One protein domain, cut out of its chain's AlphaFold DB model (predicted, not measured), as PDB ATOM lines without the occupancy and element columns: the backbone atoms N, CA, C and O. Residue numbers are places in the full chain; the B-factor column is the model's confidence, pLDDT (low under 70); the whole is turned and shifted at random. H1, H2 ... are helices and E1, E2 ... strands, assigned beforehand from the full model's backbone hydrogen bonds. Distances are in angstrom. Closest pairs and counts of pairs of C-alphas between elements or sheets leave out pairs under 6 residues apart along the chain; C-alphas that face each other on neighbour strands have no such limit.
ATOM      1  N   VAL A  14     109.567 140.878  82.156       63.41
ATOM      2  CA  VAL A  14     108.385 141.519  81.574       63.41
ATOM      3  C   VAL A  14     107.577 142.216  82.665       63.41
ATOM      4  O   VAL A  14     107.478 141.744  83.798       63.41
ATOM      5  N   TYR A  15     107.056 143.387  82.303       61.94
ATOM      6  CA  TYR A  15     106.118 144.161  83.101       61.94
ATOM      7  C   TYR A  15     104.711 143.665  82.831       61.94
ATOM      8  O   TYR A  15     104.178 143.893  81.744       61.94
ATOM      9  N   GLU A  16     104.086 143.070  83.834       62.19
ATOM     10  CA  GLU A  16     102.672 142.745  83.753       62.19
ATOM     11  C   GLU A  16     101.867 143.815  84.476       62.19
ATOM     12  O   GLU A  16     102.056 144.097  85.663       62.19
ATOM     13  N   LYS A  17     100.986 144.477  83.715       56.03
ATOM     14  CA  LYS A  17     100.034 145.420  84.294       56.03
ATOM     15  C   LYS A  17      99.108 144.638  85.208       56.03
ATOM     16  O   LYS A  17      98.406 143.744  84.743       56.03
ATOM     17  N   ASN A  18      99.016 145.090  86.450       55.72
ATOM     18  CA  ASN A  18      97.949 144.722  87.359       55.72
ATOM     19  C   ASN A  18      96.605 145.274  86.824       55.72
ATOM     20  O   ASN A  18      96.125 146.326  87.244       55.72
ATOM     21  N   ARG A  19      96.025 144.641  85.792       46.78
ATOM     22  CA  ARG A  19      94.700 145.014  85.280       46.78
ATOM     23  C   ARG A  19      93.674 144.562  86.322       46.78
ATOM     24  O   ARG A  19      93.408 143.372  86.444       46.78
ATOM     25  N   ASN A  20      93.089 145.524  87.034       44.84
ATOM     26  CA  ASN A  20      91.996 145.344  88.000       44.84
ATOM     27  C   ASN A  20      92.371 144.694  89.349       44.84
ATOM     28  O   ASN A  20      91.505 144.098  89.983       44.84
ATOM     29  N   GLY A  21      93.623 144.788  89.807       50.44
ATOM     30  CA  GLY A  21      94.023 144.205  91.100       50.44
ATOM     31  C   GLY A  21      94.254 142.685  91.068       50.44
ATOM     32  O   GLY A  21      94.392 142.071  92.124       50.44
ATOM     33  N   GLY A  22      94.253 142.069  89.879       63.81
ATOM     34  CA  GLY A  22      94.437 140.631  89.691       63.81
ATOM     35  C   GLY A  22      95.904 140.202  89.725       63.81
ATOM     36  O   GLY A  22      96.777 140.883  89.196       63.81
ATOM     37  N   TYR A  23      96.160 139.041  90.322       75.00
ATOM     38  CA  TYR A  23      97.475 138.400  90.364       75.00
ATOM     39  C   TYR A  23      97.721 137.514  89.132       75.00
ATOM     40  O   TYR A  23      96.754 136.962  88.593       75.00
ATOM     41  N   PRO A  24      98.984 137.333  88.698       78.62
ATOM     42  CA  PRO A  24      99.293 136.481  87.560       78.62
ATOM     43  C   PRO A  24      98.936 135.023  87.854       78.62
ATOM     44  O   PRO A  24      99.214 134.488  88.932       78.62
ATOM     45  N   VAL A  25      98.323 134.365  86.869       83.12
ATOM     46  CA  VAL A  25      98.039 132.929  86.912       83.12
ATOM     47  C   VAL A  25      98.975 132.238  85.938       83.12
ATOM     48  O   VAL A  25      98.973 132.527  84.745       83.12
ATOM     49  N   VAL A  26      99.781 131.313  86.445       85.69
ATOM     50  CA  VAL A  26     100.898 130.739  85.694       85.69
ATOM     51  C   VAL A  26     100.779 129.230  85.661       85.69
ATOM     52  O   VAL A  26     100.537 128.583  86.677       85.69
ATOM     53  N   LYS A  27     101.001 128.664  84.478       88.38
ATOM     54  CA  LYS A  27     101.047 127.227  84.237       88.38
ATOM     55  C   LYS A  27     102.482 126.769  84.002       88.38
ATOM     56  O   LYS A  27     103.091 127.133  82.994       88.38
ATOM     57  N   LEU A  28     102.980 125.899  84.876       91.31
ATOM     58  CA  LEU A  28     104.216 125.145  84.678       91.31
ATOM     59  C   LEU A  28     103.863 123.747  84.189       91.31
ATOM     60  O   LEU A  28     103.014 123.081  84.774       91.31
ATOM     61  N   ALA A  29     104.476 123.301  83.096       92.69
ATOM     62  CA  ALA A  29     104.176 121.997  82.524       92.69
ATOM     63  C   ALA A  29     105.426 121.272  82.046       92.69
ATOM     64  O   ALA A  29     106.277 121.867  81.385       92.69
ATOM     65  N   VAL A  30     105.471 119.970  82.305       95.69
ATOM     66  CA  VAL A  30     106.520 119.056  81.852       95.69
ATOM     67  C   VAL A  30     105.901 117.788  81.283       95.69
ATOM     68  O   VAL A  30     104.753 117.472  81.581       95.69
ATOM     69  N   GLY A  31     106.620 117.075  80.433       95.50
ATOM     70  CA  GLY A  31     106.153 115.797  79.912       95.50
ATOM     71  C   GLY A  31     107.194 115.139  79.029       95.50
ATOM     72  O   GLY A  31     108.083 115.812  78.501       95.50
ATOM     73  N   THR A  32     107.061 113.830  78.866       95.06
ATOM     74  CA  THR A  32     107.914 113.015  78.003       95.06
ATOM     75  C   THR A  32     107.068 112.160  77.062       95.06
ATOM     76  O   THR A  32     105.878 111.923  77.291       95.06
ATOM     77  N   ALA A  33     107.670 111.749  75.952       94.81
ATOM     78  CA  ALA A  33     107.129 110.773  75.012       94.81
ATOM     79  C   ALA A  33     108.279 110.043  74.322       94.81
ATOM     80  O   ALA A  33     109.390 110.570  74.254       94.81
ATOM     81  N   LEU A  34     108.014 108.875  73.739       93.50
ATOM     82  CA  LEU A  34     108.963 108.249  72.818       93.50
ATOM     83  C   LEU A  34     109.241 109.192  71.641       93.50
ATOM     84  O   LEU A  34     108.327 109.832  71.118       93.50
ATOM     85  N   ALA A  35     110.496 109.265  71.194       86.00
ATOM     86  CA  ALA A  35     110.909 110.202  70.149       86.00
ATOM     87  C   ALA A  35     110.122 110.052  68.832       86.00
ATOM     88  O   ALA A  35     109.921 111.050  68.136       86.00
ATOM     89  N   GLY A  36     109.669 108.833  68.512       86.88
ATOM     90  CA  GLY A  36     108.833 108.529  67.345       86.88
ATOM     91  C   GLY A  36     107.352 108.898  67.498       86.88
ATOM     92  O   GLY A  36     106.676 109.077  66.492       86.88
ATOM     93  N   ASN A  37     106.868 109.090  68.731       89.00
ATOM     94  CA  ASN A  37     105.454 109.307  69.058       89.00
ATOM     95  C   ASN A  37     105.258 110.613  69.847       89.00
ATOM     96  O   ASN A  37     104.560 110.652  70.860       89.00
ATOM     97  N   LYS A  38     105.889 111.711  69.413       77.25
ATOM     98  CA  LYS A  38     105.835 113.008  70.126       77.25
ATOM     99  C   LYS A  38     104.410 113.519  70.367       77.25
ATOM    100  O   LYS A  38     104.183 114.211  71.357       77.25
ATOM    101  N   ASP A  39     103.471 113.171  69.492       82.75
ATOM    102  CA  ASP A  39     102.064 113.574  69.596       82.75
ATOM    103  C   ASP A  39     101.326 112.886  70.760       82.75
ATOM    104  O   ASP A  39     100.299 113.382  71.216       82.75
ATOM    105  N   GLU A  40     101.875 111.796  71.304       87.88
ATOM    106  CA  GLU A  40     101.326 111.070  72.458       87.88
ATOM    107  C   GLU A  40     101.814 111.631  73.810       87.88
ATOM    108  O   GLU A  40     101.491 111.085  74.868       87.88
ATOM    109  N   MET A  41     102.585 112.726  73.801       89.88
ATOM    110  CA  MET A  41     103.148 113.338  75.007       89.88
ATOM    111  C   MET A  41     102.063 113.792  75.983       89.88
ATOM    112  O   MET A  41     101.372 114.795  75.774       89.88
ATOM    113  N   LYS A  42     101.977 113.093  77.116       86.62
ATOM    114  CA  LYS A  42     101.141 113.496  78.244       86.62
ATOM    115  C   LYS A  42     101.888 114.537  79.066       86.62
ATOM    116  O   LYS A  42     102.921 114.256  79.662       86.62
ATOM    117  N   MET A  43     101.360 115.758  79.067       89.38
ATOM    118  CA  MET A  43     101.901 116.852  79.865       89.38
ATOM    119  C   MET A  43     101.306 116.812  81.271       89.38
ATOM    120  O   MET A  43     100.092 116.931  81.434       89.38
ATOM    121  N   GLU A  44     102.164 116.757  82.275       90.88
ATOM    122  CA  GLU A  44     101.824 117.093  83.649       90.88
ATOM    123  C   GLU A  44     101.939 118.596  83.846       90.88
ATOM    124  O   GLU A  44     102.842 119.244  83.309       90.88
ATOM    125  N   TYR A  45     101.022 119.174  84.610       89.19
ATOM    126  CA  TYR A  45     101.026 120.606  84.844       89.19
ATOM    127  C   TYR A  45     100.499 120.982  86.217       89.19
ATOM    128  O   TYR A  45      99.542 120.383  86.713       89.19
ATOM    129  N   ASP A  46     101.100 122.045  86.735       90.00
ATOM    130  CA  ASP A  46     100.671 122.766  87.920       90.00
ATOM    131  C   ASP A  46     100.274 124.178  87.496       90.00
ATOM    132  O   ASP A  46     100.917 124.795  86.636       90.00
ATOM    133  N   VAL A  47      99.174 124.666  88.058       88.25
ATOM    134  CA  VAL A  47      98.670 126.017  87.818       88.25
ATOM    135  C   VAL A  47      98.688 126.750  89.143       88.25
ATOM    136  O   VAL A  47      98.105 126.271  90.107       88.25
ATOM    137  N   TYR A  48      99.335 127.904  89.187       88.00
ATOM    138  CA  TYR A  48      99.485 128.690  90.403       88.00
ATOM    139  C   TYR A  48      98.861 130.065  90.223       88.00
ATOM    140  O   TYR A  48      99.017 130.689  89.174       88.00
ATOM    141  N   SER A  49      98.208 130.551  91.277       86.75
ATOM    142  CA  SER A  49      97.907 131.973  91.433       86.75
ATOM    143  C   SER A  49      99.051 132.612  92.211       86.75
ATOM    144  O   SER A  49      99.209 132.375  93.410       86.75
ATOM    145  N   PHE A  50      99.872 133.400  91.525       87.00
ATOM    146  CA  PHE A  50     101.034 134.070  92.097       87.00
ATOM    147  C   PHE A  50     100.573 135.316  92.871       87.00
ATOM    148  O   PHE A  50     100.673 136.447  92.411       87.00
ATOM    149  N   MET A  51      99.992 135.086  94.051       87.19
ATOM    150  CA  MET A  51      99.484 136.143  94.932       87.19
ATOM    151  C   MET A  51     100.602 136.817  95.730       87.19
ATOM    152  O   MET A  51     101.690 136.261  95.871       87.19
ATOM    153  N   PHE A  52     100.349 137.976  96.336       88.81
ATOM    154  CA  PHE A  52     101.284 138.515  97.324       88.81
ATOM    155  C   PHE A  52     101.430 137.526  98.511       88.81
ATOM    156  O   PHE A  52     100.450 136.864  98.877       88.81
ATOM    157  N   PRO A  53     102.636 137.335  99.081       90.38
ATOM    158  CA  PRO A  53     102.835 136.443 100.226       90.38
ATOM    159  C   PRO A  53     102.076 136.884 101.476       90.38
ATOM    160  O   PRO A  53     102.027 138.068 101.794       90.38
ATOM    161  N   LYS A  54     101.510 135.922 102.213       88.44
ATOM    162  CA  LYS A  54     100.825 136.205 103.486       88.44
ATOM    163  C   LYS A  54     101.850 136.400 104.608       88.44
ATOM    164  O   LYS A  54     102.902 135.767 104.585       88.44
ATOM    165  N   GLU A  55     101.517 137.185 105.637       81.56
ATOM    166  CA  GLU A  55     102.440 137.519 106.745       81.56
ATOM    167  C   GLU A  55     103.098 136.298 107.418       81.56
ATOM    168  O   GLU A  55     104.274 136.344 107.769       81.56
ATOM    169  N   ASN A  56     102.364 135.190 107.559       87.31
ATOM    170  CA  ASN A  56     102.832 133.978 108.246       87.31
ATOM    171  C   ASN A  56     103.389 132.905 107.301       87.31
ATOM    172  O   ASN A  56     103.615 131.765 107.712       87.31
ATOM    173  N   GLU A  57     103.563 133.228 106.022       92.19
ATOM    174  CA  GLU A  57     104.080 132.272 105.058       92.19
ATOM    175  C   GLU A  57     105.578 132.032 105.280       92.19
ATOM    176  O   GLU A  57     106.359 132.953 105.533       92.19
ATOM    177  N   LYS A  58     106.007 130.770 105.193       92.81
ATOM    178  CA  LYS A  58     107.422 130.434 105.323       92.81
ATOM    179  C   LYS A  58     108.158 130.888 104.062       92.81
ATOM    180  O   LYS A  58     107.915 130.366 102.978       92.81
ATOM    181  N   LYS A  59     109.099 131.819 104.215       95.12
ATOM    182  CA  LYS A  59     110.006 132.198 103.123       95.12
ATOM    183  C   LYS A  59     110.929 131.036 102.739       95.12
ATOM    184  O   LYS A  59     111.398 130.304 103.615       95.12
ATOM    185  N   ARG A  60     111.220 130.908 101.442       96.00
ATOM    186  CA  ARG A  60     112.205 129.963 100.892       96.00
ATOM    187  C   ARG A  60     113.623 130.474 101.156       96.00
ATOM    188  O   ARG A  60     114.446 129.744 101.695       96.00
ATOM    189  N   TYR A  61     113.888 131.744 100.844       97.25
ATOM    190  CA  TYR A  61     115.169 132.417 101.106       97.25
ATOM    191  C   TYR A  61     115.030 133.947 101.083       97.25
ATOM    192  O   TYR A  61     113.998 134.483 100.688       97.25
ATOM    193  N   ASP A  62     116.084 134.659 101.494       96.88
ATOM    194  CA  ASP A  62     116.204 136.108 101.306       96.88
ATOM    195  C   ASP A  62     117.140 136.408 100.134       96.88
ATOM    196  O   ASP A  62     118.309 136.015 100.156       96.88
ATOM    197  N   GLN A  63     116.660 137.149  99.141       96.88
ATOM    198  CA  GLN A  63     117.472 137.593  98.018       96.88
ATOM    199  C   GLN A  63     118.101 138.962  98.323       96.88
ATOM    200  O   GLN A  63     117.376 139.916  98.621       96.88
ATOM    201  N   PRO A  64     119.433 139.110  98.238       94.44
ATOM    202  CA  PRO A  64     120.084 140.395  98.461       94.44
ATOM    203  C   PRO A  64     119.669 141.462  97.438       94.44
ATOM    204  O   PRO A  64     119.701 141.220  96.231       94.44
ATOM    205  N   ILE A  65     119.341 142.658  97.935       89.31
ATOM    206  CA  ILE A  65     119.193 143.896  97.149       89.31
ATOM    207  C   ILE A  65     120.487 144.712  97.203       89.31
ATOM    208  O   ILE A  65     120.929 145.285  96.207       89.31
ATOM    209  N   SER A  66     121.085 144.768  98.389       85.94
ATOM    210  CA  SER A  66     122.365 145.406  98.690       85.94
ATOM    211  C   SER A  66     123.010 144.684  99.875       85.94
ATOM    212  O   SER A  66     122.441 143.724 100.395       85.94
ATOM    213  N   ASP A  67     124.158 145.172 100.340       83.56
ATOM    214  CA  ASP A  67     124.859 144.593 101.491       83.56
ATOM    215  C   ASP A  67     124.015 144.612 102.780       83.56
ATOM    216  O   ASP A  67     124.175 143.744 103.638       83.56
ATOM    217  N   SER A  68     123.084 145.565 102.913       86.75
ATOM    218  CA  SER A  68     122.255 145.748 104.114       86.75
ATOM    219  C   SER A  68     120.769 145.434 103.921       86.75
ATOM    220  O   SER A  68     120.028 145.424 104.900       86.75
ATOM    221  N   ALA A  69     120.311 145.204 102.688       91.06
ATOM    222  CA  ALA A  69     118.892 145.028 102.379       91.06
ATOM    223  C   ALA A  69     118.644 143.755 101.574       91.06
ATOM    224  O   ALA A  69     119.402 143.420 100.661       91.06
ATOM    225  N   LYS A  70     117.546 143.069 101.889       95.56
ATOM    226  CA  LYS A  70     117.115 141.844 101.219       95.56
ATOM    227  C   LYS A  70     115.612 141.878 100.973       95.56
ATOM    228  O   LYS A  70     114.892 142.556 101.701       95.56
ATOM    229  N   VAL A  71     115.165 141.116  99.985       95.25
ATOM    230  CA  VAL A  71     113.751 140.855  99.706       95.25
ATOM    231  C   VAL A  71     113.461 139.364  99.902       95.25
ATOM    232  O   VAL A  71     114.215 138.530  99.391       95.25
ATOM    233  N   PRO A  72     112.407 138.993 100.643       96.75
ATOM    234  CA  PRO A  72     112.049 137.594 100.827       96.75
ATOM    235  C   PRO A  72     111.481 136.980  99.538       96.75
ATOM    236  O   PRO A  72     110.650 137.577  98.848       96.75
ATOM    237  N   ALA A  73     111.926 135.763  99.235       97.12
ATOM    238  CA  ALA A  73     111.387 134.908  98.187       97.12
ATOM    239  C   ALA A  73     110.593 133.757  98.815       97.12
ATOM    240  O   ALA A  73     111.067 133.093  99.739       97.12
ATOM    241  N   TYR A  74     109.400 133.507  98.290       97.06
ATOM    242  CA  TYR A  74     108.473 132.468  98.734       97.06
ATOM    243  C   TYR A  74     108.227 131.472  97.602       97.06
ATOM    244  O   TYR A  74     108.430 131.797  96.434       97.06
ATOM    245  N   GLU A  75     107.761 130.274  97.935       95.19
ATOM    246  CA  GLU A  75     107.230 129.345  96.929       95.19
ATOM    247  C   GLU A  75     106.017 129.947  96.209       95.19
ATOM    248  O   GLU A  75     105.436 130.929  96.667       95.19
ATOM    249  N   ALA A  76     105.566 129.347  95.109       91.00
ATOM    250  CA  ALA A  76     104.295 129.731  94.493       91.00
ATOM    251  C   ALA A  76     103.067 129.425  95.375       91.00
ATOM    252  O   ALA A  76     102.017 130.030  95.178       91.00
ATOM    253  N   GLY A  77     103.216 128.538  96.363       85.75
ATOM    254  CA  GLY A  77     102.124 128.006  97.176       85.75
ATOM    255  C   GLY A  77     101.542 126.728  96.573       85.75
ATOM    256  O   GLY A  77     102.178 126.077  95.745       85.75
ATOM    257  N   GLU A  78     100.333 126.366  96.995       86.94
ATOM    258  CA  GLU A  78      99.645 125.180  96.482       86.94
ATOM    259  C   GLU A  78      99.107 125.417  95.061       86.94
ATOM    260  O   GLU A  78      98.573 126.499  94.777       86.94
ATOM    261  N   PRO A  79      99.215 124.425  94.157       86.56
ATOM    262  CA  PRO A  79      98.552 124.481  92.863       86.56
ATOM    263  C   PRO A  79      97.030 124.617  93.017       86.56
ATOM    264  O   PRO A  79      96.426 124.064  93.933       86.56
ATOM    265  N   LYS A  97      95.799 137.330  71.794       64.94
ATOM    266  CA  LYS A  97      96.299 137.488  73.160       64.94
ATOM    267  C   LYS A  97      97.824 137.505  73.133       64.94
ATOM    268  O   LYS A  97      98.447 136.630  72.533       64.94
ATOM    269  N   ILE A  98      98.421 138.505  73.774       64.31
ATOM    270  CA  ILE A  98      99.864 138.538  74.018       64.31
ATOM    271  C   ILE A  98     100.097 137.789  75.325       64.31
ATOM    272  O   ILE A  98      99.473 138.118  76.329       64.31
ATOM    273  N   ILE A  99     100.953 136.775  75.281       66.12
ATOM    274  CA  ILE A  99     101.356 135.963  76.430       66.12
ATOM    275  C   ILE A  99     102.875 135.875  76.457       66.12
ATOM    276  O   ILE A  99     103.510 135.791  75.397       66.12
ATOM    277  N   THR A 100     103.455 135.845  77.648       68.88
ATOM    278  CA  THR A 100     104.841 135.421  77.823       68.88
ATOM    279  C   THR A 100     104.894 133.915  78.051       68.88
ATOM    280  O   THR A 100     103.941 133.276  78.512       68.88
ATOM    281  N   GLY A 101     105.987 133.311  77.608       78.81
ATOM    282  CA  GLY A 101     106.217 131.896  77.821       78.81
ATOM    283  C   GLY A 101     107.605 131.488  77.366       78.81
ATOM    284  O   GLY A 101     108.095 131.910  76.313       78.81
ATOM    285  N   ARG A 102     108.223 130.587  78.126       89.25
ATOM    286  CA  ARG A 102     109.451 129.888  77.737       89.25
ATOM    287  C   ARG A 102     109.166 128.404  77.572       89.25
ATOM    288  O   ARG A 102     108.317 127.832  78.257       89.25
ATOM    289  N   LYS A 103     109.870 127.770  76.636       93.12
ATOM    290  CA  LYS A 103     109.780 126.328  76.398       93.12
ATOM    291  C   LYS A 103     111.150 125.772  76.044       93.12
ATOM    292  O   LYS A 103     111.903 126.412  75.318       93.12
ATOM    293  N   VAL A 104     111.368 124.526  76.431       94.56
ATOM    294  CA  VAL A 104     112.468 123.688  75.960       94.56
ATOM    295  C   VAL A 104     111.908 122.350  75.485       94.56
ATOM    296  O   VAL A 104     110.891 121.873  75.996       94.56
ATOM    297  N   ILE A 105     112.536 121.773  74.463       95.50
ATOM    298  CA  ILE A 105     112.296 120.404  74.007       95.50
ATOM    299  C   ILE A 105     113.666 119.775  73.796       95.50
ATOM    300  O   ILE A 105     114.490 120.368  73.103       95.50
ATOM    301  N   ALA A 106     113.897 118.595  74.363       95.50
ATOM    302  CA  ALA A 106     115.184 117.916  74.272       95.50
ATOM    303  C   ALA A 106     115.011 116.400  74.161       95.50
ATOM    304  O   ALA A 106     114.034 115.844  74.661       95.50
ATOM    305  N   HIS A 107     115.955 115.752  73.481       96.38
ATOM    306  CA  HIS A 107     116.095 114.298  73.494       96.38
ATOM    307  C   HIS A 107     116.864 113.879  74.751       96.38
ATOM    308  O   HIS A 107     117.822 114.558  75.119       96.38
ATOM    309  N   GLY A 108     116.434 112.792  75.391       95.06
ATOM    310  CA  GLY A 108     117.136 112.220  76.538       95.06
ATOM    311  C   GLY A 108     118.392 111.429  76.144       95.06
ATOM    312  O   GLY A 108     118.582 111.140  74.956       95.06
ATOM    313  N   PRO A 109     119.239 111.053  77.119       97.06
ATOM    314  CA  PRO A 109     119.054 111.252  78.560       97.06
ATOM    315  C   PRO A 109     119.415 112.668  79.041       97.06
ATOM    316  O   PRO A 109     120.553 113.104  78.878       97.06
ATOM    317  N   VAL A 110     118.455 113.398  79.625       98.00
ATOM    318  CA  VAL A 110     118.661 114.766  80.150       98.00
ATOM    319  C   VAL A 110     117.489 115.206  81.035       98.00
ATOM    320  O   VAL A 110     116.358 114.779  80.818       98.00
ATOM    321  N   TRP A 111     117.699 116.118  81.985       98.38
ATOM    322  CA  TRP A 111     116.593 116.808  82.659       98.38
ATOM    323  C   TRP A 111     116.081 117.960  81.796       98.38
ATOM    324  O   TRP A 111     116.870 118.750  81.286       98.38
ATOM    325  N   VAL A 112     114.763 118.110  81.673       98.06
ATOM    326  CA  VAL A 112     114.137 119.331  81.139       98.06
ATOM    327  C   VAL A 112     113.389 120.044  82.251       98.06
ATOM    328  O   VAL A 112     112.726 119.407  83.071       98.06
ATOM    329  N   TRP A 113     113.466 121.370  82.280       97.62
ATOM    330  CA  TRP A 113     112.870 122.161  83.351       97.62
ATOM    331  C   TRP A 113     112.320 123.494  82.862       97.62
ATOM    332  O   TRP A 113     112.718 124.021  81.823       97.62
ATOM    333  N   ALA A 114     111.374 124.030  83.626       96.50
ATOM    334  CA  ALA A 114     110.870 125.386  83.491       96.50
ATOM    335  C   ALA A 114     110.730 126.012  84.880       96.50
ATOM    336  O   ALA A 114     110.366 125.324  85.832       96.50
ATOM    337  N   ALA A 115     111.013 127.303  84.988       95.88
ATOM    338  CA  ALA A 115     110.928 128.062  86.223       95.88
ATOM    339  C   ALA A 115     110.396 129.471  85.978       95.88
ATOM    340  O   ALA A 115     110.484 130.015  84.874       95.88
ATOM    341  N   ILE A 116     109.880 130.067  87.046       93.88
ATOM    342  CA  ILE A 116     109.385 131.434  87.065       93.88
ATOM    343  C   ILE A 116     109.713 132.111  88.394       93.88
ATOM    344  O   ILE A 116     109.711 131.474  89.448       93.88
ATOM    345  N   ALA A 117     109.963 133.414  88.331       93.88
ATOM    346  CA  ALA A 117     110.000 134.313  89.470       93.88
ATOM    347  C   ALA A 117     109.089 135.519  89.206       93.88
ATOM    348  O   ALA A 117     109.204 136.157  88.160       93.88
ATOM    349  N   VAL A 118     108.219 135.842  90.163       92.00
ATOM    350  CA  VAL A 118     107.325 137.007  90.131       92.00
ATOM    351  C   VAL A 118     107.650 137.914  91.308       92.00
ATOM    352  O   VAL A 118     107.710 137.449  92.443       92.00
ATOM    353  N   GLY A 119     107.865 139.199  91.052       92.06
ATOM    354  CA  GLY A 119     108.197 140.196  92.059       92.06
ATOM    355  C   GLY A 119     107.114 141.250  92.223       92.06
ATOM    356  O   GLY A 119     106.535 141.717  91.241       92.06
ATOM    357  N   TYR A 120     106.891 141.644  93.475       90.06
ATOM    358  CA  TYR A 120     105.833 142.556  93.896       90.06
ATOM    359  C   TYR A 120     106.416 143.784  94.581       90.06
ATOM    360  O   TYR A 120     107.314 143.660  95.416       90.06
ATOM    361  N   ALA A 121     105.857 144.954  94.282       87.50
ATOM    362  CA  ALA A 121     106.170 146.178  95.002       87.50
ATOM    363  C   ALA A 121     105.588 146.139  96.422       87.50
ATOM    364  O   ALA A 121     106.316 145.963  97.381       87.50
ATOM    365  N   THR A 122     104.267 146.207  96.566       82.50
ATOM    366  CA  THR A 122     103.563 146.051  97.849       82.50
ATOM    367  C   THR A 122     102.195 145.410  97.622       82.50
ATOM    368  O   THR A 122     101.653 145.477  96.513       82.50
ATOM    369  N   GLU A 123     101.625 144.792  98.659       82.12
ATOM    370  CA  GLU A 123     100.288 144.192  98.594       82.12
ATOM    371  C   GLU A 123      99.233 145.226  98.165       82.12
ATOM    372  O   GLU A 123      99.246 146.369  98.622       82.12
ATOM    373  N   GLY A 124      98.338 144.836  97.250       73.00
ATOM    374  CA  GLY A 124      97.218 145.672  96.801       73.00
ATOM    375  C   GLY A 124      97.597 146.924  95.997       73.00
ATOM    376  O   GLY A 124      96.725 147.741  95.709       73.00
ATOM    377  N   SER A 125      98.870 147.099  95.634       74.69
ATOM    378  CA  SER A 125      99.312 148.261  94.858       74.69
ATOM    379  C   SER A 125      98.995 148.154  93.363       74.69
ATOM    380  O   SER A 125      98.913 147.065  92.792       74.69
ATOM    381  N   GLU A 126      98.882 149.309  92.703       74.50
ATOM    382  CA  GLU A 126      98.765 149.408  91.239       74.50
ATOM    383  C   GLU A 126     100.114 149.258  90.517       74.50
ATOM    384  O   GLU A 126     100.185 149.344  89.287       74.50
ATOM    385  N   TYR A 127     101.199 149.044  91.269       79.62
ATOM    386  CA  TYR A 127     102.501 148.776  90.682       79.62
ATOM    387  C   TYR A 127     102.448 147.506  89.821       79.62
ATOM    388  O   TYR A 127     101.758 146.541  90.162       79.62
ATOM    389  N   PRO A 128     103.185 147.484  88.702       79.81
ATOM    390  CA  PRO A 128     103.270 146.300  87.866       79.81
ATOM    391  C   PRO A 128     104.020 145.173  88.580       79.81
ATOM    392  O   PRO A 128     104.886 145.416  89.426       79.81
ATOM    393  N   PHE A 129     103.736 143.941  88.166       84.75
ATOM    394  CA  PHE A 129     104.554 142.794  88.536       84.75
ATOM    395  C   PHE A 129     105.779 142.713  87.628       84.75
ATOM    396  O   PHE A 129     105.720 143.056  86.442       84.75
ATOM    397  N   LEU A 130     106.887 142.238  88.192       88.25
ATOM    398  CA  LEU A 130     108.057 141.830  87.422       88.25
ATOM    399  C   LEU A 130     108.057 140.320  87.282       88.25
ATOM    400  O   LEU A 130     108.088 139.625  88.293       88.25
ATOM    401  N   VAL A 131     108.083 139.824  86.051       88.06
ATOM    402  CA  VAL A 131     108.064 138.386  85.773       88.06
ATOM    403  C   VAL A 131     109.326 137.987  85.029       88.06
ATOM    404  O   VAL A 131     109.638 138.578  84.000       88.06
ATOM    405  N   ILE A 132     110.048 136.989  85.543       90.69
ATOM    406  CA  ILE A 132     111.165 136.332  84.853       90.69
ATOM    407  C   ILE A 132     110.839 134.858  84.689       90.69
ATOM    408  O   ILE A 132     110.582 134.156  85.663       90.69
ATOM    409  N   GLU A 133     110.933 134.387  83.455       91.25
ATOM    410  CA  GLU A 133     110.693 133.003  83.069       91.25
ATOM    411  C   GLU A 133     111.959 132.380  82.484       91.25
ATOM    412  O   GLU A 133     112.689 133.020  81.721       91.25
ATOM    413  N   ALA A 134     112.186 131.102  82.774       92.62
ATOM    414  CA  ALA A 134     113.270 130.322  82.191       92.62
ATOM    415  C   ALA A 134     112.803 128.896  81.887       92.62
ATOM    416  O   ALA A 134     111.947 128.350  82.576       92.62
ATOM    417  N   ALA A 135     113.359 128.293  80.840       95.12
ATOM    418  CA  ALA A 135     113.202 126.872  80.559       95.12
ATOM    419  C   ALA A 135     114.428 126.382  79.798       95.12
ATOM    420  O   ALA A 135     114.827 127.022  78.825       95.12
ATOM    421  N   ASP A 136     115.016 125.277  80.241       96.62
ATOM    422  CA  ASP A 136     116.235 124.732  79.650       96.62
ATOM    423  C   ASP A 136     116.418 123.253  80.029       96.62
ATOM    424  O   ASP A 136     115.547 122.614  80.625       96.62
ATOM    425  N   THR A 137     117.564 122.708  79.654       97.75
ATOM    426  CA  THR A 137     118.041 121.384  80.024       97.75
ATOM    427  C   THR A 137     119.023 121.441  81.194       97.75
ATOM    428  O   THR A 137     119.564 122.500  81.525       97.75
ATOM    429  N   PHE A 138     119.244 120.300  81.840       97.69
ATOM    430  CA  PHE A 138     120.321 120.110  82.804       97.69
ATOM    431  C   PHE A 138     120.824 118.664  82.797       97.69
ATOM    432  O   PHE A 138     120.043 117.720  82.665       97.69
ATOM    433  N   GLY A 139     122.127 118.518  83.023       94.06
ATOM    434  CA  GLY A 139     122.749 117.237  83.316       94.06
ATOM    435  C   GLY A 139     122.808 116.287  82.127       94.06
ATOM    436  O   GLY A 139     122.705 116.676  80.966       94.06
ATOM    437  N   GLU A 140     123.011 115.027  82.465       91.12
ATOM    438  CA  GLU A 140     123.155 113.888  81.565       91.12
ATOM    439  C   GLU A 140     122.622 112.637  82.280       91.12
ATOM    440  O   GLU A 140     122.055 112.734  83.368       91.12
ATOM    441  N   GLU A 141     122.823 111.450  81.709       92.75
ATOM    442  CA  GLU A 141     122.352 110.178  82.280       92.75
ATOM    443  C   GLU A 141     122.824 109.919  83.721       92.75
ATOM    444  O   GLU A 141     122.108 109.326  84.520       92.75
ATOM    445  N   SER A 142     124.020 110.397  84.072       93.88
ATOM    446  CA  SER A 142     124.601 110.240  85.408       93.88
ATOM    447  C   SER A 142     123.990 111.174  86.462       93.88
ATOM    448  O   SER A 142     124.200 110.971  87.659       93.88
ATOM    449  N   SER A 143     123.256 112.208  86.033       95.19
ATOM    450  CA  SER A 143     122.712 113.247  86.911       95.19
ATOM    451  C   SER A 143     121.425 112.776  87.575       95.19
ATOM    452  O   SER A 143     120.444 112.465  86.899       95.19
ATOM    453  N   ASN A 144     121.396 112.788  88.904       96.75
ATOM    454  CA  ASN A 144     120.216 112.382  89.663       96.75
ATOM    455  C   ASN A 144     119.309 113.580  90.003       96.75
ATOM    456  O   ASN A 144     119.622 114.742  89.738       96.75
ATOM    457  N   GLU A 145     118.165 113.293  90.622       97.38
ATOM    458  CA  GLU A 145     117.189 114.319  90.990       97.38
ATOM    459  C   GLU A 145     117.742 115.341  91.997       97.38
ATOM    460  O   GLU A 145     117.438 116.528  91.902       97.38
ATOM    461  N   SER A 146     118.603 114.923  92.929       98.06
ATOM    462  CA  SER A 146     119.227 115.843  93.886       98.06
ATOM    463  C   SER A 146     120.160 116.838  93.195       98.06
ATOM    464  O   SER A 146     120.211 117.997  93.609       98.06
ATOM    465  N   ASP A 147     120.869 116.417  92.144       98.06
ATOM    466  CA  ASP A 147     121.706 117.313  91.337       98.06
ATOM    467  C   ASP A 147     120.837 118.349  90.617       98.06
ATOM    468  O   ASP A 147     121.150 119.542  90.611       98.06
ATOM    469  N   MET A 148     119.702 117.904  90.066       97.81
ATOM    470  CA  MET A 148     118.725 118.770  89.408       97.81
ATOM    471  C   MET A 148     118.108 119.788  90.382       97.81
ATOM    472  O   MET A 148     117.997 120.969  90.047       97.81
ATOM    473  N   ILE A 149     117.754 119.364  91.601       97.81
ATOM    474  CA  ILE A 149     117.238 120.253  92.655       97.81
ATOM    475  C   ILE A 149     118.296 121.293  93.053       97.81
ATOM    476  O   ILE A 149     118.008 122.489  93.095       97.81
ATOM    477  N   GLY A 150     119.544 120.871  93.279       97.94
ATOM    478  CA  GLY A 150     120.630 121.800  93.608       97.94
ATOM    479  C   GLY A 150     120.901 122.809  92.486       97.94
ATOM    480  O   GLY A 150     121.089 124.002  92.738       97.94
ATOM    481  N   PHE A 151     120.864 122.352  91.232       97.94
ATOM    482  CA  PHE A 151     120.999 123.216  90.065       97.94
ATOM    483  C   PHE A 151     119.862 124.241  89.971       97.94
ATOM    484  O   PHE A 151     120.128 125.434  89.789       97.94
ATOM    485  N   ILE A 152     118.602 123.808  90.097       97.00
ATOM    486  CA  ILE A 152     117.457 124.708  89.927       97.00
ATOM    487  C   ILE A 152     117.361 125.728  91.062       97.00
ATOM    488  O   ILE A 152     117.020 126.879  90.798       97.00
ATOM    489  N   ASP A 153     117.760 125.368  92.284       96.69
ATOM    490  CA  ASP A 153     117.889 126.317  93.394       96.69
ATOM    491  C   ASP A 153     118.882 127.437  93.073       96.69
ATOM    492  O   ASP A 153     118.580 128.622  93.251       96.69
ATOM    493  N   GLY A 154     120.041 127.086  92.504       96.81
ATOM    494  CA  GLY A 154     121.001 128.066  91.997       96.81
ATOM    495  C   GLY A 154     120.397 128.965  90.911       96.81
ATOM    496  O   GLY A 154     120.560 130.188  90.949       96.81
ATOM    497  N   ARG A 155     119.631 128.390  89.975       96.06
ATOM    498  CA  ARG A 155     118.946 129.162  88.924       96.06
ATOM    499  C   ARG A 155     117.882 130.100  89.475       96.06
ATOM    500  O   ARG A 155     117.804 131.235  89.010       96.06
ATOM    501  N   LEU A 156     117.116 129.693  90.484       96.38
ATOM    502  CA  LEU A 156     116.149 130.573  91.136       96.38
ATOM    503  C   LEU A 156     116.826 131.792  91.778       96.38
ATOM    504  O   LEU A 156     116.324 132.909  91.642       96.38
ATOM    505  N   HIS A 157     117.983 131.610  92.419       96.12
ATOM    506  CA  HIS A 157     118.775 132.725  92.949       96.12
ATOM    507  C   HIS A 157     119.278 133.666  91.848       96.12
ATOM    508  O   HIS A 157     119.220 134.889  91.992       96.12
ATOM    509  N   GLU A 158     119.746 133.128  90.721       94.75
ATOM    510  CA  GLU A 158     120.148 133.949  89.574       94.75
ATOM    511  C   GLU A 158     118.967 134.731  88.983       94.75
ATOM    512  O   GLU A 158     119.105 135.918  88.673       94.75
ATOM    513  N   MET A 159     117.806 134.085  88.841       94.31
ATOM    514  CA  MET A 159     116.580 134.699  88.328       94.31
ATOM    515  C   MET A 159     116.102 135.823  89.248       94.31
ATOM    516  O   MET A 159     115.907 136.950  88.796       94.31
ATOM    517  N   THR A 160     115.980 135.568  90.550       95.25
ATOM    518  CA  THR A 160     115.549 136.594  91.511       95.25
ATOM    519  C   THR A 160     116.576 137.721  91.659       95.25
ATOM    520  O   THR A 160     116.190 138.879  91.807       95.25
ATOM    521  N   ALA A 161     117.878 137.454  91.501       93.94
ATOM    522  CA  ALA A 161     118.893 138.507  91.412       93.94
ATOM    523  C   ALA A 161     118.696 139.418  90.186       93.94
ATOM    524  O   ALA A 161     118.858 140.638  90.285       93.94
ATOM    525  N   ARG A 162     118.344 138.855  89.020       92.06
ATOM    526  CA  ARG A 162     117.998 139.651  87.826       92.06
ATOM    527  C   ARG A 162     116.744 140.484  88.068       92.06
ATOM    528  O   ARG A 162     116.722 141.651  87.684       92.06
ATOM    529  N   LEU A 163     115.753 139.923  88.760       91.75
ATOM    530  CA  LEU A 163     114.528 140.628  89.132       91.75
ATOM    531  C   LEU A 163     114.838 141.838  90.020       91.75
ATOM    532  O   LEU A 163     114.403 142.943  89.717       91.75
ATOM    533  N   VAL A 164     115.667 141.667  91.051       92.69
ATOM    534  CA  VAL A 164     116.135 142.760  91.919       92.69
ATOM    535  C   VAL A 164     116.842 143.861  91.123       92.69
ATOM    536  O   VAL A 164     116.546 145.045  91.301       92.69
ATOM    537  N   ARG A 165     117.760 143.496  90.216       90.75
ATOM    538  CA  ARG A 165     118.444 144.472  89.347       90.75
ATOM    539  C   ARG A 165     117.441 145.239  88.494       90.75
ATOM    540  O   ARG A 165     117.564 146.452  88.355       90.75
ATOM    541  N   ARG A 166     116.431 144.542  87.968       88.25
ATOM    542  CA  ARG A 166     115.345 145.147  87.202       88.25
ATOM    543  C   ARG A 166     114.536 146.109  88.060       88.25
ATOM    544  O   ARG A 166     114.411 147.264  87.683       88.25
ATOM    545  N   ALA A 167     114.068 145.686  89.229       88.75
ATOM    546  CA  ALA A 167     113.317 146.539  90.144       88.75
ATOM    547  C   ALA A 167     114.068 147.841  90.448       88.75
ATOM    548  O   ALA A 167     113.481 148.914  90.364       88.75
ATOM    549  N   LYS A 168     115.385 147.762  90.679       88.38
ATOM    550  CA  LYS A 168     116.233 148.941  90.889       88.38
ATOM    551  C   LYS A 168     116.273 149.881  89.679       88.38
ATOM    552  O   LYS A 168     116.201 151.088  89.866       88.38
ATOM    553  N   LEU A 169     116.392 149.347  88.461       86.94
ATOM    554  CA  LEU A 169     116.429 150.154  87.232       86.94
ATOM    555  C   LEU A 169     115.136 150.938  86.989       86.94
ATOM    556  O   LEU A 169     115.184 152.000  86.379       86.94
ATOM    557  N   TYR A 170     114.002 150.418  87.453       82.00
ATOM    558  CA  TYR A 170     112.692 151.054  87.294       82.00
ATOM    559  C   TYR A 170     112.157 151.671  88.584       82.00
ATOM    560  O   TYR A 170     110.973 151.989  88.652       82.00
ATOM    561  N   GLU A 171     113.007 151.794  89.606       86.94
ATOM    562  CA  GLU A 171     112.650 152.373  90.906       86.94
ATOM    563  C   GLU A 171     111.406 151.714  91.538       86.94
ATOM    564  O   GLU A 171     110.641 152.339  92.269       86.94
ATOM    565  N   LEU A 172     111.206 150.418  91.266       85.50
ATOM    566  CA  LEU A 172     110.111 149.630  91.818       85.50
ATOM    567  C   LEU A 172     110.459 149.231  93.262       85.50
ATOM    568  O   LEU A 172     111.486 148.570  93.468       85.50
ATOM    569  N   PRO A 173     109.624 149.562  94.264       88.88
ATOM    570  CA  PRO A 173     109.910 149.253  95.662       88.88
ATOM    571  C   PRO A 173     109.595 147.783  95.963       88.88
ATOM    572  O   PRO A 173     108.604 147.477  96.607       88.88
ATOM    573  N   LEU A 174     110.417 146.867  95.450       91.31
ATOM    574  CA  LEU A 174     110.224 145.419  95.543       91.31
ATOM    575  C   LEU A 174     110.209 144.933  97.008       91.31
ATOM    576  O   LEU A 174     111.256 144.926  97.657       91.31
ATOM    577  N   ALA A 175     109.054 144.486  97.512       93.00
ATOM    578  CA  ALA A 175     108.899 143.994  98.887       93.00
ATOM    579  C   ALA A 175     108.824 142.470  99.011       93.00
ATOM    580  O   ALA A 175     109.116 141.943 100.084       93.00
ATOM    581  N   ALA A 176     108.450 141.750  97.953       94.50
ATOM    582  CA  ALA A 176     108.376 140.292  97.996       94.50
ATOM    583  C   ALA A 176     108.536 139.659  96.613       94.50
ATOM    584  O   ALA A 176     108.317 140.307  95.588       94.50
ATOM    585  N   MET A 177     108.877 138.370  96.586       95.25
ATOM    586  CA  MET A 177     108.896 137.560  95.368       95.25
ATOM    587  C   MET A 177     108.275 136.185  95.594       95.25
ATOM    588  O   MET A 177     108.374 135.626  96.684       95.25
ATOM    589  N   ARG A 178     107.702 135.604  94.543       95.44
ATOM    590  CA  ARG A 178     107.326 134.191  94.479       95.44
ATOM    591  C   ARG A 178     108.113 133.483  93.393       95.44
ATOM    592  O   ARG A 178     108.340 134.055  92.330       95.44
ATOM    593  N   VAL A 179     108.493 132.240  93.647       96.38
ATOM    594  CA  VAL A 179     109.227 131.391  92.711       96.38
ATOM    595  C   VAL A 179     108.571 130.024  92.591       96.38
ATOM    596  O   VAL A 179     108.002 129.518  93.552       96.38
ATOM    597  N   ALA A 180     108.664 129.417  91.413       95.94
ATOM    598  CA  ALA A 180     108.365 128.002  91.228       95.94
ATOM    599  C   ALA A 180     109.154 127.431  90.059       95.94
ATOM    600  O   ALA A 180     109.589 128.158  89.164       95.94
ATOM    601  N   TYR A 181     109.284 126.112  90.050       96.31
ATOM    602  CA  TYR A 181     109.809 125.358  88.927       96.31
ATOM    603  C   TYR A 181     109.083 124.024  88.793       96.31
ATOM    604  O   TYR A 181     108.458 123.536  89.731       96.31
ATOM    605  N   LYS A 182     109.201 123.418  87.615       96.75
ATOM    606  CA  LYS A 182     108.820 122.030  87.363       96.75
ATOM    607  C   LYS A 182     109.849 121.408  86.431       96.75
ATOM    608  O   LYS A 182     110.319 122.069  85.502       96.75
ATOM    609  N   TYR A 183     110.195 120.153  86.674       97.56
ATOM    610  CA  TYR A 183     111.174 119.415  85.885       97.56
ATOM    611  C   TYR A 183     110.717 117.977  85.646       97.56
ATOM    612  O   TYR A 183     109.822 117.485  86.328       97.56
ATOM    613  N   VAL A 184     111.333 117.317  84.669       97.62
ATOM    614  CA  VAL A 184     111.215 115.870  84.459       97.62
ATOM    615  C   VAL A 184     112.511 115.346  83.842       97.62
ATOM    616  O   VAL A 184     113.133 116.042  83.033       97.62
ATOM    617  N   PHE A 185     112.921 114.139  84.225       97.75
ATOM    618  CA  PHE A 185     114.000 113.439  83.539       97.75
ATOM    619  C   PHE A 185     113.470 112.822  82.247       97.75
ATOM    620  O   PHE A 185     112.393 112.227  82.216       97.75
ATOM    621  N   VAL A 186     114.214 113.003  81.165       97.50
ATOM    622  CA  VAL A 186     113.911 112.434  79.857       97.50
ATOM    623  C   VAL A 186     114.805 111.229  79.684       97.50
ATOM    624  O   VAL A 186     116.015 111.397  79.618       97.50
ATOM    625  N   GLU A 187     114.219 110.043  79.591       96.19
ATOM    626  CA  GLU A 187     114.971 108.799  79.408       96.19
ATOM    627  C   GLU A 187     115.625 108.718  78.014       96.19
ATOM    628  O   GLU A 187     115.218 109.438  77.088       96.19
ATOM    629  N   PRO A 188     116.607 107.821  77.807       95.88
ATOM    630  CA  PRO A 188     117.073 107.475  76.469       95.88
ATOM    631  C   PRO A 188     115.904 107.146  75.527       95.88
ATOM    632  O   PRO A 188     114.883 106.600  75.937       95.88
ATOM    633  N   GLU A 189     116.040 107.514  74.251       94.50
ATOM    634  CA  GLU A 189     115.008 107.348  73.206       94.50
ATOM    635  C   GLU A 189     113.712 108.156  73.414       94.50
ATOM    636  O   GLU A 189     112.835 108.171  72.540       94.50
ATOM    637  N   GLN A 190     113.592 108.891  74.522       96.19
ATOM    638  CA  GLN A 190     112.494 109.813  74.756       96.19
ATOM    639  C   GLN A 190     112.835 111.235  74.323       96.19
ATOM    640  O   GLN A 190     113.986 111.643  74.144       96.19
ATOM    641  N   VAL A 191     111.775 112.015  74.157       96.50
ATOM    642  CA  VAL A 191     111.816 113.461  74.025       96.50
ATOM    643  C   VAL A 191     110.995 114.049  75.147       96.50
ATOM    644  O   VAL A 191     109.840 113.674  75.343       96.50
ATOM    645  N   GLY A 192     111.593 114.988  75.863       96.75
ATOM    646  CA  GLY A 192     110.931 115.740  76.907       96.75
ATOM    647  C   GLY A 192     110.641 117.160  76.483       96.75
ATOM    648  O   GLY A 192     111.251 117.716  75.566       96.75
ATOM    649  N   LYS A 193     109.698 117.759  77.194       96.56
ATOM    650  CA  LYS A 193     109.321 119.154  77.055       96.56
ATOM    651  C   LYS A 193     109.077 119.741  78.426       96.56
ATOM    652  O   LYS A 193     108.343 119.157  79.214       96.56
ATOM    653  N   ALA A 194     109.594 120.939  78.652       96.56
ATOM    654  CA  ALA A 194     109.192 121.779  79.769       96.56
ATOM    655  C   ALA A 194     108.748 123.147  79.248       96.56
ATOM    656  O   ALA A 194     109.262 123.641  78.239       96.56
ATOM    657  N   LYS A 195     107.739 123.737  79.885       93.81
ATOM    658  CA  LYS A 195     107.237 125.065  79.541       93.81
ATOM    659  C   LYS A 195     106.668 125.793  80.749       93.81
ATOM    660  O   LYS A 195     106.047 125.183  81.618       93.81
ATOM    661  N   VAL A 196     106.794 127.107  80.708       88.38
ATOM    662  CA  VAL A 196     106.061 128.059  81.541       88.38
ATOM    663  C   VAL A 196     105.181 128.903  80.626       88.38
ATOM    664  O   VAL A 196     105.575 129.214  79.497       88.38
ATOM    665  N   LYS A 197     103.952 129.174  81.062       81.00
ATOM    666  CA  LYS A 197     102.978 129.967  80.313       81.00
ATOM    667  C   LYS A 197     102.109 130.772  81.279       81.00
ATOM    668  O   LYS A 197     101.445 130.170  82.124       81.00
TER     669      LYS A 197
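AT A GLANCE: This is residues 14 to 79 and 97 to 197 of the 199 residues of the protein "Histidine decarboxylase" of Bacteroides sp. OM05-12 (UniProt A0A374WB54). Two sheets lie partly face to face, their strands nearly aligned, and the larger, twisted one curls round the long helix H1 on its other face. Strands E8, E7 and E9 of that sheet cover the smaller sheet, while E1, E4 and E5 lie beyond it. The printed part has 167 residues with one named helix and ten named strands, E1 to E8, then H1, E9 and E10; the class is mixed. The larger sheet is mixed, in the order E1, E8, E7, E9, E5, E4; the smaller is antiparallel, E3, E2, E10, E6. The whole is compact, with a radius of gyration of the C-alphas of 16.8 A and spans of 49 by 37 by 30 A.

IN THESE COORDINATES: Find C-alpha 14 at (108.385, 141.519, 81.574), where E1, residues 14 to 16, begins. E2, residues 25 to 34, runs 30.4 A, and E3, residues 42 to 49, runs 22.9 A. Next come E4, residues 61 to 64, and E5, residues 70 to 75. Beyond the cut find E6, residues 101 to 107, E7, residues 110 to 120 and 33.6 A long, and E8, residues 129 to 138 and 28.2 A long. H1, residues 145 to 169, runs 36.0 A from C-alpha 145 at (117.189, 114.319, 90.990). E9, residues 176 to 186, is 33.7 A long, and E10, residues 190 to 197, ends at C-alpha 197 at (102.978, 129.967, 80.313).

HOW THE PARTS SIT: Begin in the larger sheet with the hairpin E7 and E8, where N 115 and O 134 are 2.8 A apart, within hydrogen-bond range. E9 is antiparallel to E7, with N 114 and O 182 at 2.9 A, and parallel to E5, with N 74 and O 177 at 2.8 A. H1 is on this sheet, in two layers, helix on one face; the C-alphas of Ala 117 and Thr 160 are the closest of E7 and H1, at 6.3 A. In H1 every O i to N i+4 pair is within hydrogen-bond range. E8, H1 and E9 form a split strand-helix-strand unit, two strands running the same way with E7 between them, and its crossover is right-handed. The two sheets form a sandwich, two sheets face to face; the closest C-alphas of E7 and E10 are those of Trp 113 and Ala 194, at 5.1 A. In the smaller sheet, look at N 29 and O 195 of E2 and E10, 2.9 A apart.

THE WHOLE: The two C-alphas farthest apart are those of Gly 36 and Ser 68, at 54.0 A. Residues 80 to 96 are not printed, and C-alphas 79 and 97 are 23.7 A apart across this cut. The link E3 to E4, 11 residues, is long. Look for pLDDT under 70 at residues 14 to 22 and 97 to 100.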